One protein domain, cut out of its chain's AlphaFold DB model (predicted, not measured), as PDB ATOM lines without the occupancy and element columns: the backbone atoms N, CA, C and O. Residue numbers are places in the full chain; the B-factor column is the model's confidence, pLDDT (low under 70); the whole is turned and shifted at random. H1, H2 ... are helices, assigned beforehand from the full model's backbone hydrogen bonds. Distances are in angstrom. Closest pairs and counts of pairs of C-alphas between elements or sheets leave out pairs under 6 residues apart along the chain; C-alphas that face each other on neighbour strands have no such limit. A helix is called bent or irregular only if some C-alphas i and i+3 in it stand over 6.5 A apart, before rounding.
ATOM      1  N   ALA A 175     193.989 121.188 110.681       86.94
ATOM      2  CA  ALA A 175     192.921 120.288 110.241       86.94
ATOM      3  C   ALA A 175     193.299 119.483 108.979       86.94
ATOM      4  O   ALA A 175     192.962 118.304 108.878       86.94
ATOM      5  N   GLU A 176     194.036 120.089 108.046       90.38
ATOM      6  CA  GLU A 176     194.538 119.411 106.847       90.38
ATOM      7  C   GLU A 176     195.672 118.438 107.196       90.38
ATOM      8  O   GLU A 176     195.680 117.299 106.722       90.38
ATOM      9  N   GLN A 177     196.578 118.838 108.096       92.00
ATOM     10  CA  GLN A 177     197.636 117.959 108.607       92.00
ATOM     11  C   GLN A 177     197.047 116.715 109.296       92.00
ATOM     12  O   GLN A 177     197.484 115.591 109.038       92.00
ATOM     13  N   LEU A 178     196.009 116.902 110.118       91.69
ATOM     14  CA  LEU A 178     195.276 115.824 110.778       91.69
ATOM     15  C   LEU A 178     194.573 114.913 109.763       91.69
ATOM     16  O   LEU A 178     194.671 113.692 109.868       91.69
ATOM     17  N   GLY A 179     193.906 115.487 108.756       92.69
ATOM     18  CA  GLY A 179     193.271 114.723 107.680       92.69
ATOM     19  C   GLY A 179     194.273 113.848 106.924       92.69
ATOM     20  O   GLY A 179     194.048 112.648 106.752       92.69
ATOM     21  N   LYS A 180     195.428 114.416 106.552       94.81
ATOM     22  CA  LYS A 180     196.527 113.683 105.908       94.81
ATOM     23  C   LYS A 180     197.043 112.545 106.789       94.81
ATOM     24  O   LYS A 180     197.232 111.435 106.293       94.81
ATOM     25  N   PHE A 181     197.239 112.794 108.082       96.12
ATOM     26  CA  PHE A 181     197.653 111.763 109.033       96.12
ATOM     27  C   PHE A 181     196.657 110.603 109.104       96.12
ATOM     28  O   PHE A 181     197.073 109.452 108.991       96.12
ATOM     29  N   LEU A 182     195.356 110.879 109.227       95.69
ATOM     30  CA  LEU A 182     194.331 109.834 109.308       95.69
ATOM     31  C   LEU A 182     194.283 108.974 108.037       95.69
ATOM     32  O   LEU A 182     194.182 107.748 108.127       95.69
ATOM     33  N   VAL A 183     194.422 109.588 106.856       95.50
ATOM     34  CA  VAL A 183     194.507 108.865 105.575       95.50
ATOM     35  C   VAL A 183     195.747 107.969 105.535       95.50
ATOM     36  O   VAL A 183     195.640 106.781 105.225       95.50
ATOM     37  N   LEU A 184     196.915 108.505 105.900       96.50
ATOM     38  CA  LEU A 184     198.171 107.750 105.903       96.50
ATOM     39  C   LEU A 184     198.160 106.604 106.917       96.50
ATOM     40  O   LEU A 184     198.616 105.513 106.584       96.50
ATOM     41  N   LEU A 185     197.622 106.828 108.120       96.75
ATOM     42  CA  LEU A 185     197.487 105.814 109.167       96.75
ATOM     43  C   LEU A 185     196.551 104.681 108.731       96.75
ATOM     44  O   LEU A 185     196.843 103.507 108.966       96.75
ATOM     45  N   THR A 186     195.443 105.024 108.069       94.12
ATOM     46  CA  THR A 186     194.485 104.042 107.543       94.12
ATOM     47  C   THR A 186     195.139 103.143 106.496       94.12
ATOM     48  O   THR A 186     194.930 101.931 106.528       94.12
ATOM     49  N   ALA A 187     195.982 103.717 105.631       94.69
ATOM     50  CA  ALA A 187     196.716 102.991 104.596       94.69
ATOM     51  C   ALA A 187     197.825 102.067 105.138       94.69
ATOM     52  O   ALA A 187     198.265 101.171 104.419       94.69
ATOM     53  N   GLN A 188     198.283 102.247 106.385       95.25
ATOM     54  CA  GLN A 188     199.297 101.367 106.973       95.25
ATOM     55  C   GLN A 188     198.737  99.978 107.296       95.25
ATOM     56  O   GLN A 188     197.625  99.830 107.817       95.25
ATOM     57  N   ILE A 189     199.567  98.952 107.101       94.94
ATOM     58  CA  ILE A 189     199.258  97.555 107.442       94.94
ATOM     59  C   ILE A 189     199.648  97.290 108.907       94.94
ATOM     60  O   ILE A 189     200.378  96.358 109.237       94.94
ATOM     61  N   PHE A 190     199.188  98.156 109.808       96.56
ATOM     62  CA  PHE A 190     199.390  97.994 111.244       96.56
ATOM     63  C   PHE A 190     198.205  97.278 111.898       96.56
ATOM     64  O   PHE A 190     197.055  97.540 111.533       96.56
ATOM     65  N   PRO A 191     198.444  96.437 112.921       95.94
ATOM     66  CA  PRO A 191     197.377  95.960 113.789       95.94
ATOM     67  C   PRO A 191     196.624  97.134 114.428       95.94
ATOM     68  O   PRO A 191     197.237  98.138 114.798       95.94
ATOM     69  N   PHE A 192     195.308  96.982 114.626       96.19
ATOM     70  CA  PHE A 192     194.446  98.024 115.206       96.19
ATOM     71  C   PHE A 192     195.025  98.622 116.493       96.19
ATOM     72  O   PHE A 192     195.053  99.839 116.636       96.19
ATOM     73  N   ARG A 193     195.551  97.781 117.393       95.75
ATOM     74  CA  ARG A 193     196.131  98.236 118.665       95.75
ATOM     75  C   ARG A 193     197.270  99.241 118.471       95.75
ATOM     76  O   ARG A 193     197.370 100.183 119.239       95.75
ATOM     77  N   ILE A 194     198.098  99.086 117.436       97.25
ATOM     78  CA  ILE A 194     199.176 100.038 117.122       97.25
ATOM     79  C   ILE A 194     198.607 101.308 116.498       97.25
ATOM     80  O   ILE A 194     198.964 102.402 116.928       97.25
ATOM     81  N   LYS A 195     197.675 101.179 115.542       97.62
ATOM     82  CA  LYS A 195     197.007 102.352 114.958       97.62
ATOM     83  C   LYS A 195     196.319 103.196 116.034       97.62
ATOM     84  O   LYS A 195     196.417 104.417 116.000       97.62
ATOM     85  N   TYR A 196     195.690 102.544 117.011       97.81
ATOM     86  CA  TYR A 196     195.077 103.189 118.164       97.81
ATOM     87  C   TYR A 196     196.090 104.025 118.952       97.81
ATOM     88  O   TYR A 196     195.827 105.195 119.212       97.81
ATOM     89  N   GLN A 197     197.254 103.460 119.297       97.56
ATOM     90  CA  GLN A 197     198.279 104.193 120.050       97.56
ATOM     91  C   GLN A 197     198.859 105.364 119.247       97.56
ATOM     92  O   GLN A 197     199.014 106.455 119.785       97.56
ATOM     93  N   LEU A 198     199.120 105.183 117.949       97.69
ATOM     94  CA  LEU A 198     199.608 106.268 117.089       97.69
ATOM     95  C   LEU A 198     198.574 107.397 116.964       97.69
ATOM     96  O   LEU A 198     198.919 108.571 117.064       97.69
ATOM     97  N   GLN A 199     197.295 107.060 116.797       97.69
ATOM     98  CA  GLN A 199     196.222 108.053 116.777       97.69
ATOM     99  C   GLN A 199     196.041 108.742 118.132       97.69
ATOM    100  O   GLN A 199     195.762 109.936 118.156       97.69
ATOM    101  N   MET A 200     196.237 108.024 119.243       97.00
ATOM    102  CA  MET A 200     196.194 108.575 120.599       97.00
ATOM    103  C   MET A 200     197.232 109.682 120.794       97.00
ATOM    104  O   MET A 200     196.873 110.743 121.299       97.00
ATOM    105  N   LEU A 201     198.469 109.486 120.316       96.00
ATOM    106  CA  LEU A 201     199.528 110.501 120.400       96.00
ATOM    107  C   LEU A 201     199.115 111.825 119.737       96.00
ATOM    108  O   LEU A 201     199.403 112.897 120.263       96.00
ATOM    109  N   VAL A 202     198.395 111.758 118.613       95.25
ATOM    110  CA  VAL A 202     197.911 112.953 117.908       95.25
ATOM    111  C   VAL A 202     196.660 113.531 118.572       95.25
ATOM    112  O   VAL A 202     196.604 114.725 118.855       95.25
ATOM    113  N   TRP A 203     195.642 112.704 118.829       94.81
ATOM    114  CA  TRP A 203     194.344 113.154 119.352       94.81
ATOM    115  C   TRP A 203     194.426 113.740 120.757       94.81
ATOM    116  O   TRP A 203     193.655 114.637 121.085       94.81
ATOM    117  N   ASN A 204     195.371 113.264 121.567       93.94
ATOM    118  CA  ASN A 204     195.598 113.787 122.908       93.94
ATOM    119  C   ASN A 204     196.524 115.015 122.922       93.94
ATOM    120  O   ASN A 204     196.787 115.554 123.995       93.94
ATOM    121  N   GLY A 205     197.011 115.465 121.759       91.19
ATOM    122  CA  GLY A 205     197.939 116.591 121.659       91.19
ATOM    123  C   GLY A 205     199.327 116.295 122.234       91.19
ATOM    124  O   GLY A 205     200.003 117.225 122.661       91.19
ATOM    125  N   GLU A 206     199.742 115.022 122.275       91.69
ATOM    126  CA  GLU A 206     201.063 114.625 122.783       91.69
ATOM    127  C   GLU A 206     202.155 114.895 121.745       91.69
ATOM    128  O   GLU A 206     203.232 115.367 122.094       91.69
ATOM    129  N   LEU A 207     201.879 114.615 120.464       91.81
ATOM    130  CA  LEU A 207     202.809 114.846 119.357       91.81
ATOM    131  C   LEU A 207     202.093 115.387 118.103       91.81
ATOM    132  O   LEU A 207     200.956 114.995 117.820       91.81
ATOM    133  N   PRO A 208     202.760 116.236 117.295       90.88
ATOM    134  CA  PRO A 208     202.230 116.695 116.013       90.88
ATOM    135  C   PRO A 208     201.989 115.550 115.008       90.88
ATOM    136  O   PRO A 208     202.722 114.555 115.018       90.88
ATOM    137  N   PRO A 209     201.033 115.699 114.066       93.50
ATOM    138  CA  PRO A 209     200.746 114.674 113.058       93.50
ATOM    139  C   PRO A 209     201.971 114.252 112.229       93.50
ATOM    140  O   PRO A 209     202.160 113.065 111.968       93.50
ATOM    141  N   SER A 210     202.822 115.204 111.832       91.56
ATOM    142  CA  SER A 210     204.054 114.949 111.070       91.56
ATOM    143  C   SER A 210     205.054 114.091 111.845       91.56
ATOM    144  O   SER A 210     205.593 113.132 111.292       91.56
ATOM    145  N   THR A 211     205.252 114.388 113.129       92.44
ATOM    146  CA  THR A 211     206.146 113.641 114.018       92.44
ATOM    147  C   THR A 211     205.687 112.195 114.165       92.44
ATOM    148  O   THR A 211     206.489 111.277 114.020       92.44
ATOM    149  N   VAL A 212     204.383 111.961 114.353       95.56
ATOM    150  CA  VAL A 212     203.838 110.598 114.476       95.56
ATOM    151  C   VAL A 212     203.955 109.809 113.167       95.56
ATOM    152  O   VAL A 212     204.238 108.612 113.208       95.56
ATOM    153  N   ILE A 213     203.815 110.454 112.002       96.12
ATOM    154  CA  ILE A 213     204.102 109.814 110.701       96.12
ATOM    155  C   ILE A 213     205.571 109.367 110.637       96.12
ATOM    156  O   ILE A 213     205.857 108.264 110.170       96.12
ATOM    157  N   GLY A 214     206.491 110.185 111.156       94.94
ATOM    158  CA  GLY A 214     207.912 109.850 111.272       94.94
ATOM    159  C   GLY A 214     208.199 108.607 112.122       94.94
ATOM    160  O   GLY A 214     209.219 107.957 111.916       94.94
ATOM    161  N   LEU A 215     207.283 108.209 113.013       95.94
ATOM    162  CA  LEU A 215     207.411 107.002 113.840       95.94
ATOM    163  C   LEU A 215     206.957 105.714 113.131       95.94
ATOM    164  O   LEU A 215     207.154 104.622 113.669       95.94
ATOM    165  N   PHE A 216     206.368 105.788 111.932       96.62
ATOM    166  CA  PHE A 216     205.895 104.593 111.218       96.62
ATOM    167  C   PHE A 216     207.016 103.577 110.928       96.62
ATOM    168  O   PHE A 216     206.800 102.392 111.193       96.62
ATOM    169  N   PRO A 217     208.218 103.972 110.454       96.69
ATOM    170  CA  PRO A 217     209.326 103.037 110.264       96.69
ATOM    171  C   PRO A 217     209.738 102.336 111.563       96.69
ATOM    172  O   PRO A 217     209.944 101.121 111.567       96.69
ATOM    173  N   TYR A 218     209.781 103.069 112.682       95.69
ATOM    174  CA  TYR A 218     210.069 102.486 113.992       95.69
ATOM    175  C   TYR A 218     208.989 101.477 114.404       95.69
ATOM    176  O   TYR A 218     209.314 100.385 114.864       95.69
ATOM    177  N   ALA A 219     207.707 101.786 114.177       96.31
ATOM    178  CA  ALA A 219     206.608 100.861 114.450       96.31
ATOM    179  C   ALA A 219     206.735  99.549 113.649       96.31
ATOM    180  O   ALA A 219     206.555  98.470 114.219       96.31
ATOM    181  N   TYR A 220     207.108  99.611 112.362       97.12
ATOM    182  CA  TYR A 220     207.390  98.414 111.554       97.12
ATOM    183  C   TYR A 220     208.581  97.616 112.095       97.12
ATOM    184  O   TYR A 220     208.485  96.394 112.244       97.12
ATOM    185  N   ALA A 221     209.683  98.292 112.432       96.25
ATOM    186  CA  ALA A 221     210.873  97.650 112.982       96.25
ATOM    187  C   ALA A 221     210.576  96.974 114.331       96.25
ATOM    188  O   ALA A 221     210.995  95.842 114.569       96.25
ATOM    189  N   LEU A 222     209.800  97.633 115.197       94.56
ATOM    190  CA  LEU A 222     209.381  97.106 116.492       94.56
ATOM    191  C   LEU A 222     208.481  95.874 116.341       94.56
ATOM    192  O   LEU A 222     208.737  94.858 116.981       94.56
ATOM    193  N   LEU A 223     207.480  95.923 115.454       95.31
ATOM    194  CA  LEU A 223     206.598  94.783 115.168       95.31
ATOM    195  C   LEU A 223     207.334  93.595 114.536       95.31
ATOM    196  O   LEU A 223     206.912  92.456 114.709       95.31
ATOM    197  N   SER A 224     208.436  93.849 113.830       95.44
ATOM    198  CA  SER A 224     209.259  92.793 113.228       95.44
ATOM    199  C   SER A 224     210.107  92.041 114.258       95.44
ATOM    200  O   SER A 224     210.466  90.888 114.029       95.44
ATOM    201  N   ARG A 225     210.429  92.671 115.398       93.56
ATOM    202  CA  ARG A 225     211.335  92.110 116.421       93.56
ATOM    203  C   ARG A 225     210.687  91.827 117.779       93.56
ATOM    204  O   ARG A 225     211.288  91.132 118.598       93.56
ATOM    205  N   ARG A 226     209.482  92.344 118.046       90.69
ATOM    206  CA  ARG A 226     208.737  92.167 119.307       90.69
ATOM    207  C   ARG A 226     207.307  91.694 119.070       90.69
ATOM    208  O   ARG A 226     206.713  91.908 118.020       90.69
ATOM    209  N   ARG A 227     206.729  91.078 120.105       90.81
ATOM    210  CA  ARG A 227     205.304  90.724 120.139       90.81
ATOM    211  C   ARG A 227     204.432  91.982 120.156       90.81
ATOM    212  O   ARG A 227     204.823  92.999 120.726       90.81
ATOM    213  N   LEU A 228     203.217  91.863 119.616       90.25
ATOM    214  CA  LEU A 228     202.244  92.957 119.537       90.25
ATOM    215  C   LEU A 228     202.006  93.644 120.888       90.25
ATOM    216  O   LEU A 228     202.037  94.865 120.951       90.25
ATOM    217  N   ASP A 229     201.819  92.882 121.966       87.38
ATOM    218  CA  ASP A 229     201.493  93.446 123.286       87.38
ATOM    219  C   ASP A 229     202.633  94.315 123.844       87.38
ATOM    220  O   ASP A 229     202.395  95.370 124.430       87.38
ATOM    221  N   VAL A 230     203.886  93.919 123.588       88.44
ATOM    222  CA  VAL A 230     205.070  94.717 123.946       88.44
ATOM    223  C   VAL A 230     205.103  95.994 123.115       88.44
ATOM    224  O   VAL A 230     205.259  97.077 123.670       88.44
ATOM    225  N   ALA A 231     204.891  95.885 121.801       92.56
ATOM    226  CA  ALA A 231     204.886  97.037 120.905       92.56
ATOM    227  C   ALA A 231     203.793  98.060 121.271       92.56
ATOM    228  O   ALA A 231     204.051  99.261 121.304       92.56
ATOM    229  N   VAL A 232     202.587  97.591 121.608       92.50
ATOM    230  CA  VAL A 232     201.484  98.439 122.086       92.50
ATOM    231  C   VAL A 232     201.872  99.150 123.376       92.50
ATOM    232  O   VAL A 232     201.659 100.354 123.491       92.50
ATOM    233  N   ASN A 233     202.476  98.433 124.327       89.44
ATOM    234  CA  ASN A 233     202.866  99.020 125.602       89.44
ATOM    235  C   ASN A 233     203.946 100.103 125.459       89.44
ATOM    236  O   ASN A 233     203.888 101.105 126.171       89.44
ATOM    237  N   VAL A 234     204.892  99.927 124.530       92.81
ATOM    238  CA  VAL A 234     205.937 100.923 124.241       92.81
ATOM    239  C   VAL A 234     205.302 102.262 123.854       92.81
ATOM    240  O   VAL A 234     205.543 103.271 124.517       92.81
ATOM    241  N   PHE A 235     204.406 102.268 122.861       95.00
ATOM    242  CA  PHE A 235     203.714 103.497 122.451       95.00
ATOM    243  C   PHE A 235     202.739 104.021 123.513       95.00
ATOM    244  O   PHE A 235     202.629 105.229 123.697       95.00
ATOM    245  N   GLN A 236     202.074 103.135 124.260       92.25
ATOM    246  CA  GLN A 236     201.176 103.523 125.352       92.25
ATOM    247  C   GLN A 236     201.911 104.274 126.477       92.25
ATOM    248  O   GLN A 236     201.338 105.156 127.117       92.25
ATOM    249  N   LYS A 237     203.171 103.914 126.757       90.56
ATOM    250  CA  LYS A 237     203.986 104.546 127.805       90.56
ATOM    251  C   LYS A 237     204.684 105.825 127.344       90.56
ATOM    252  O   LYS A 237     205.028 106.627 128.212       90.56
ATOM    253  N   LEU A 238     204.856 106.025 126.034       93.25
ATOM    254  CA  LEU A 238     205.570 107.170 125.465       93.25
ATOM    255  C   LEU A 238     205.124 108.519 126.065       93.25
ATOM    256  O   LEU A 238     205.995 109.211 126.588       93.25
ATOM    257  N   PRO A 239     203.820 108.869 126.145       91.56
ATOM    258  CA  PRO A 239     203.387 110.166 126.686       91.56
ATOM    259  C   PRO A 239     203.891 110.482 128.097       91.56
ATOM    260  O   PRO A 239     204.094 111.636 128.447       91.56
ATOM    261  N   ARG A 240     204.121 109.461 128.935       89.00
ATOM    262  CA  ARG A 240     204.601 109.654 130.316       89.00
ATOM    263  C   ARG A 240     206.080 110.028 130.391       89.00
ATOM    264  O   ARG A 240     206.535 110.439 131.454       89.00
ATOM    265  N   LYS A 241     206.825 109.801 129.310       90.25
ATOM    266  CA  LYS A 241     208.256 110.085 129.184       90.25
ATOM    267  C   LYS A 241     208.532 111.325 128.336       90.25
ATOM    268  O   LYS A 241     209.646 111.831 128.390       90.25
ATOM    269  N   LEU A 242     207.539 111.813 127.591       89.19
ATOM    270  CA  LEU A 242     207.671 113.032 126.806       89.19
ATOM    271  C   LEU A 242     207.746 114.256 127.717       89.19
ATOM    272  O   LEU A 242     206.939 114.430 128.636       89.19
ATOM    273  N   GLN A 243     208.699 115.129 127.413       86.38
ATOM    274  CA  GLN A 243     208.658 116.507 127.878       86.38
ATOM    275  C   GLN A 243     207.673 117.299 127.011       86.38
ATOM    276  O   GLN A 243     207.338 116.895 125.897       86.38
ATOM    277  N   ARG A 244     207.185 118.434 127.517       85.31
ATOM    278  CA  ARG A 244     206.397 119.372 126.709       85.31
ATOM    279  C   ARG A 244     207.296 120.512 126.240       85.31
ATOM    280  O   ARG A 244     208.028 121.039 127.079       85.31
ATOM    281  N   PRO A 245     207.202 120.937 124.968       86.75
ATOM    282  CA  PRO A 245     207.927 122.105 124.492       86.75
ATOM    283  C   PRO A 245     207.638 123.318 125.373       86.75
ATOM    284  O   PRO A 245     206.476 123.633 125.661       86.75
ATOM    285  N   CYS A 246     208.685 124.002 125.815       86.62
ATOM    286  CA  CYS A 246     208.556 125.282 126.492       86.62
ATOM    287  C   CYS A 246     209.851 126.093 126.350       86.62
ATOM    288  O   CYS A 246     210.912 125.521 126.116       86.62
ATOM    289  N   PRO A 247     209.806 127.421 126.538       85.88
ATOM    290  CA  PRO A 247     210.983 128.279 126.404       85.88
ATOM    291  C   PRO A 247     212.212 127.891 127.237       85.88
ATOM    292  O   PRO A 247     213.305 128.356 126.933       85.88
ATOM    293  N   ASN A 248     212.032 127.082 128.286       85.12
ATOM    294  CA  ASN A 248     213.079 126.717 129.238       85.12
ATOM    295  C   ASN A 248     213.618 125.287 129.034       85.12
ATOM    296  O   ASN A 248     214.452 124.851 129.824       85.12
ATOM    297  N   VAL A 249     213.120 124.546 128.038       86.00
ATOM    298  CA  VAL A 249     213.590 123.192 127.695       86.00
ATOM    299  C   VAL A 249     214.396 123.263 126.401       86.00
ATOM    300  O   VAL A 249     214.074 124.054 125.511       86.00
ATOM    301  N   ASP A 250     215.448 122.453 126.317       85.75
ATOM    302  CA  ASP A 250     216.334 122.374 125.159       85.75
ATOM    303  C   ASP A 250     215.631 121.745 123.942       85.75
ATOM    304  O   ASP A 250     214.837 120.813 124.089       85.75
ATOM    305  N   SER A 251     215.916 122.241 122.735       87.69
ATOM    306  CA  SER A 251     215.319 121.729 121.494       87.69
ATOM    307  C   SER A 251     215.692 120.275 121.190       87.69
ATOM    308  O   SER A 251     214.903 119.580 120.551       87.69
ATOM    309  N   SER A 252     216.857 119.804 121.654       85.88
ATOM    310  CA  SER A 252     217.311 118.413 121.484       85.88
ATOM    311  C   SER A 252     216.377 117.392 122.139       85.88
ATOM    312  O   SER A 252     216.310 116.245 121.711       85.88
ATOM    313  N   GLU A 253     215.558 117.802 123.115       84.50
ATOM    314  CA  GLU A 253     214.564 116.915 123.732       84.50
ATOM    315  C   GLU A 253     213.389 116.560 122.794       84.50
ATOM    316  O   GLU A 253     212.574 115.693 123.123       84.50
ATOM    317  N   PHE A 254     213.277 117.219 121.633       83.94
ATOM    318  CA  PHE A 254     212.128 117.114 120.724       83.94
ATOM    319  C   PHE A 254     212.485 116.672 119.305       83.94
ATOM    320  O   PHE A 254     211.600 116.615 118.443       83.94
ATOM    321  N   ASP A 255     213.753 116.360 119.040       85.75
ATOM    322  CA  ASP A 255     214.145 115.821 117.748       85.75
ATOM    323  C   ASP A 255     213.694 114.355 117.574       85.75
ATOM    324  O   ASP A 255     213.247 113.661 118.495       85.75
ATOM    325  N   SER A 256     213.750 113.876 116.330       85.94
ATOM    326  CA  SER A 256     213.352 112.504 116.016       85.94
ATOM    327  C   SER A 256     214.276 111.456 116.635       85.94
ATOM    328  O   SER A 256     213.824 110.337 116.872       85.94
ATOM    329  N   GLU A 257     215.546 111.790 116.872       89.25
ATOM    330  CA  GLU A 257     216.535 110.862 117.424       89.25
ATOM    331  C   GLU A 257     216.226 110.599 118.897       89.25
ATOM    332  O   GLU A 257     216.037 109.445 119.280       89.25
ATOM    333  N   ARG A 258     215.994 111.652 119.682       91.56
ATOM    334  CA  ARG A 258     215.580 111.578 121.080       91.56
ATOM    335  C   ARG A 258     214.270 110.826 121.260       91.56
ATOM    336  O   ARG A 258     214.140 110.011 122.173       91.56
ATOM    337  N   LEU A 259     213.289 111.037 120.383       92.25
ATOM    338  CA  LEU A 259     212.043 110.262 120.418       92.25
ATOM    339  C   LEU A 259     212.295 108.759 120.220       92.25
ATOM    340  O   LEU A 259     211.675 107.935 120.898       92.25
ATOM    341  N   ILE A 260     213.202 108.394 119.310       93.31
ATOM    342  CA  ILE A 260     213.601 107.000 119.082       93.31
ATOM    343  C   ILE A 260     214.389 106.454 120.280       93.31
ATOM    344  O   ILE A 260     214.163 105.304 120.664       93.31
ATOM    345  N   GLU A 261     215.254 107.255 120.904       93.62
ATOM    346  CA  GLU A 261     215.953 106.892 122.142       93.62
ATOM    347  C   GLU A 261     214.961 106.581 123.262       93.62
ATOM    348  O   GLU A 261     214.996 105.482 123.803       93.62
ATOM    349  N   ILE A 262     214.004 107.474 123.540       93.50
ATOM    350  CA  ILE A 262     212.972 107.267 124.567       93.50
ATOM    351  C   ILE A 262     212.183 105.981 124.289       93.50
ATOM    352  O   ILE A 262     211.922 105.189 125.196       93.50
ATOM    353  N   LEU A 263     211.792 105.748 123.034       93.81
ATOM    354  CA  LEU A 263     211.094 104.521 122.647       93.81
ATOM    355  C   LEU A 263     211.956 103.273 122.883       93.81
ATOM    356  O   LEU A 263     211.443 102.258 123.359       93.81
ATOM    357  N   THR A 264     213.254 103.356 122.594       92.25
ATOM    358  CA  THR A 264     214.226 102.275 122.810       92.25
ATOM    359  C   THR A 264     214.458 102.024 124.302       92.25
ATOM    360  O   THR A 264     214.400 100.877 124.732       92.25
ATOM    361  N   GLU A 265     214.574 103.069 125.126       92.19
ATOM    362  CA  GLU A 265     214.652 102.967 126.589       92.19
ATOM    363  C   GLU A 265     213.407 102.272 127.178       92.19
ATOM    364  O   GLU A 265     213.512 101.402 128.048       92.19
ATOM    365  N   ILE A 266     212.204 102.629 126.703       90.62
ATOM    366  CA  ILE A 266     210.946 101.999 127.142       90.62
ATOM    367  C   ILE A 266     210.914 100.520 126.740       90.62
ATOM    368  O   ILE A 266     210.448  99.675 127.515       90.62
ATOM    369  N   GLU A 267     211.381 100.206 125.534       89.25
ATOM    370  CA  GLU A 267     211.470  98.840 125.034       89.25
ATOM    371  C   GLU A 267     212.442  97.993 125.869       89.25
ATOM    372  O   GLU A 267     212.081  96.896 126.304       89.25
ATOM    373  N   GLU A 268     213.649  98.495 126.127       85.75
ATOM    374  CA  GLU A 268     214.694  97.802 126.886       85.75
ATOM    375  C   GLU A 268     214.309  97.612 128.355       85.75
ATOM    376  O   GLU A 268     214.438  96.508 128.891       85.75
ATOM    377  N   GLY A 269     213.724  98.636 128.989       77.75
ATOM    378  CA  GLY A 269     213.230  98.547 130.367       77.75
ATOM    379  C   GLY A 269     212.172  97.452 130.566       77.75
ATOM    380  O   GLY A 269     212.030  96.908 131.660       77.75
ATOM    381  N   LYS A 270     211.455  97.069 129.501       66.50
ATOM    382  CA  LYS A 270     210.465  95.983 129.508       66.50
ATOM    383  C   LYS A 270     211.063  94.592 129.315       66.50
ATOM    384  O   LYS A 270     210.455  93.625 129.771       66.50
ATOM    385  N   VAL A 271     212.231  94.466 128.682       57.09
ATOM    386  CA  VAL A 271     212.921  93.169 128.551       57.09
ATOM    387  C   VAL A 271     213.224  92.590 129.937       57.09
ATOM    388  O   VAL A 271     213.070  91.391 130.141       57.09
ATOM    389  N   SER A 272     213.546  93.447 130.910       50.91
ATOM    390  CA  SER A 272     213.791  93.040 132.298       50.91
ATOM    391  C   SER A 272     212.507  92.597 133.029       50.91
ATOM    392  O   SER A 272     212.499  91.545 133.660       50.91
ATOM    393  N   GLU A 273     211.380  93.302 132.844       53.19
ATOM    394  CA  GLU A 273     210.077  92.970 133.467       53.19
ATOM    395  C   GLU A 273     209.452  91.647 132.972       53.19
ATOM    396  O   GLU A 273     208.643  91.054 133.681       53.19
ATOM    397  N   PHE A 274     209.783  91.181 131.760       50.06
ATOM    398  CA  PHE A 274     209.267  89.914 131.213       50.06
ATOM    399  C   PHE A 274     210.186  88.707 131.452       50.06
ATOM    400  O   PHE A 274     209.729  87.571 131.303       50.06
ATOM    401  N   LEU A 275     211.458  88.931 131.799       47.31
ATOM    402  CA  LEU A 275     212.401  87.872 132.177       47.31
ATOM    403  C   LEU A 275     212.293  87.510 133.667       47.31
ATOM    404  O   LEU A 275     212.589  86.372 134.033       47.31
ATOM    405  N   ASP A 276     211.804  88.431 134.504       41.16
ATOM    406  CA  ASP A 276     211.523  88.169 135.914       41.16
ATOM    407  C   ASP A 276     210.165  87.467 136.075       41.16
ATOM    408  O   ASP A 276     209.070  88.040 136.039       41.16
TER     409      ASP A 276
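Overview. This is residues 175 to 276 of the 566 residues of the protein "RNA-dependent RNA polymerase" of Rasamsonia emersonii CBS 393.64 (UniProt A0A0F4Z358). This is a flat assembly of helices with H5 in the middle: H2 runs alongside H5 on one side, and the long H7 packs across it on the other. H1 lies beyond H2, the short H3 packs on both H1 and H2, H4 makes a helical hairpin with H5, and residues 246 to 252, of which 251 and 252 belong to H6, stick out from the rest. The printed part has 102 residues with seven named helices, H1 to H7 in order, and no named strand; its class is all helix. It is compact, with a radius of gyration of the C-alphas of 13.8 A and spans of 44 by 37 by 19 A.

Arrangement. H1, residues 175 to 187, and H2, residues 192 to 203, are close but not clearly touching, with closest C-alphas at Leu 185 and Lys 195, 6.8 A. H3, residues 209 to 214, touches H1, with closest C-alphas at Phe 181 and Pro 209, 5.9 A. H2 touches H3 with its residues 198 to 202 alone, at a steep tilt of 47 degrees, opposite ways; the closest C-alphas are those of Val 202 and Pro 209, 5.9 A. H4, residues 216 to 225, and H5, residues 228 to 240, only just touch, with 3 pairs of C-alphas within 8 A, the closest Leu 222 and Ala 231 at 6.3 A. H5, the hub, also touches H2, at a shallow tilt of 12 degrees, the same way; the closest C-alphas are those of Ile 194 and Val 232, 5.7 A. H6, residues 251 to 254, is apart from H5. H7, residues 256 to 275, touches H5 with residues 262 to 270 alone, at a steep tilt of 56 degrees, opposite ways; the closest C-alphas are those of Val 234 and Ile 266, 5.9 A. Every O i to N i+4 pair is within hydrogen-bond range in H1, H3 and H4, against 7 of 8 in H2, 7 of 9 in H5 and 14 of 16 in H7; H6 is too short for such a pair.

Along the chain. H1 begins at C-alpha 175, (192.921, 120.288, 110.241), and is 18.6 A long. H2 is 15.7 A and H4 14.6 A long. H5 is 20.0 A long and irregular: C-alphas 236 and 239 are 7.1 A apart. H7, 29.5 A, ends at C-alpha 275, (212.401, 87.872, 132.177).

Size, cuts and confidence. The two C-alphas farthest apart are those of Glu 176 and Asp 276, 45.9 A. The printed part has no cut and no long link. The mean pLDDT of the printed part is 89.5; residues 270 to 276 are under 70.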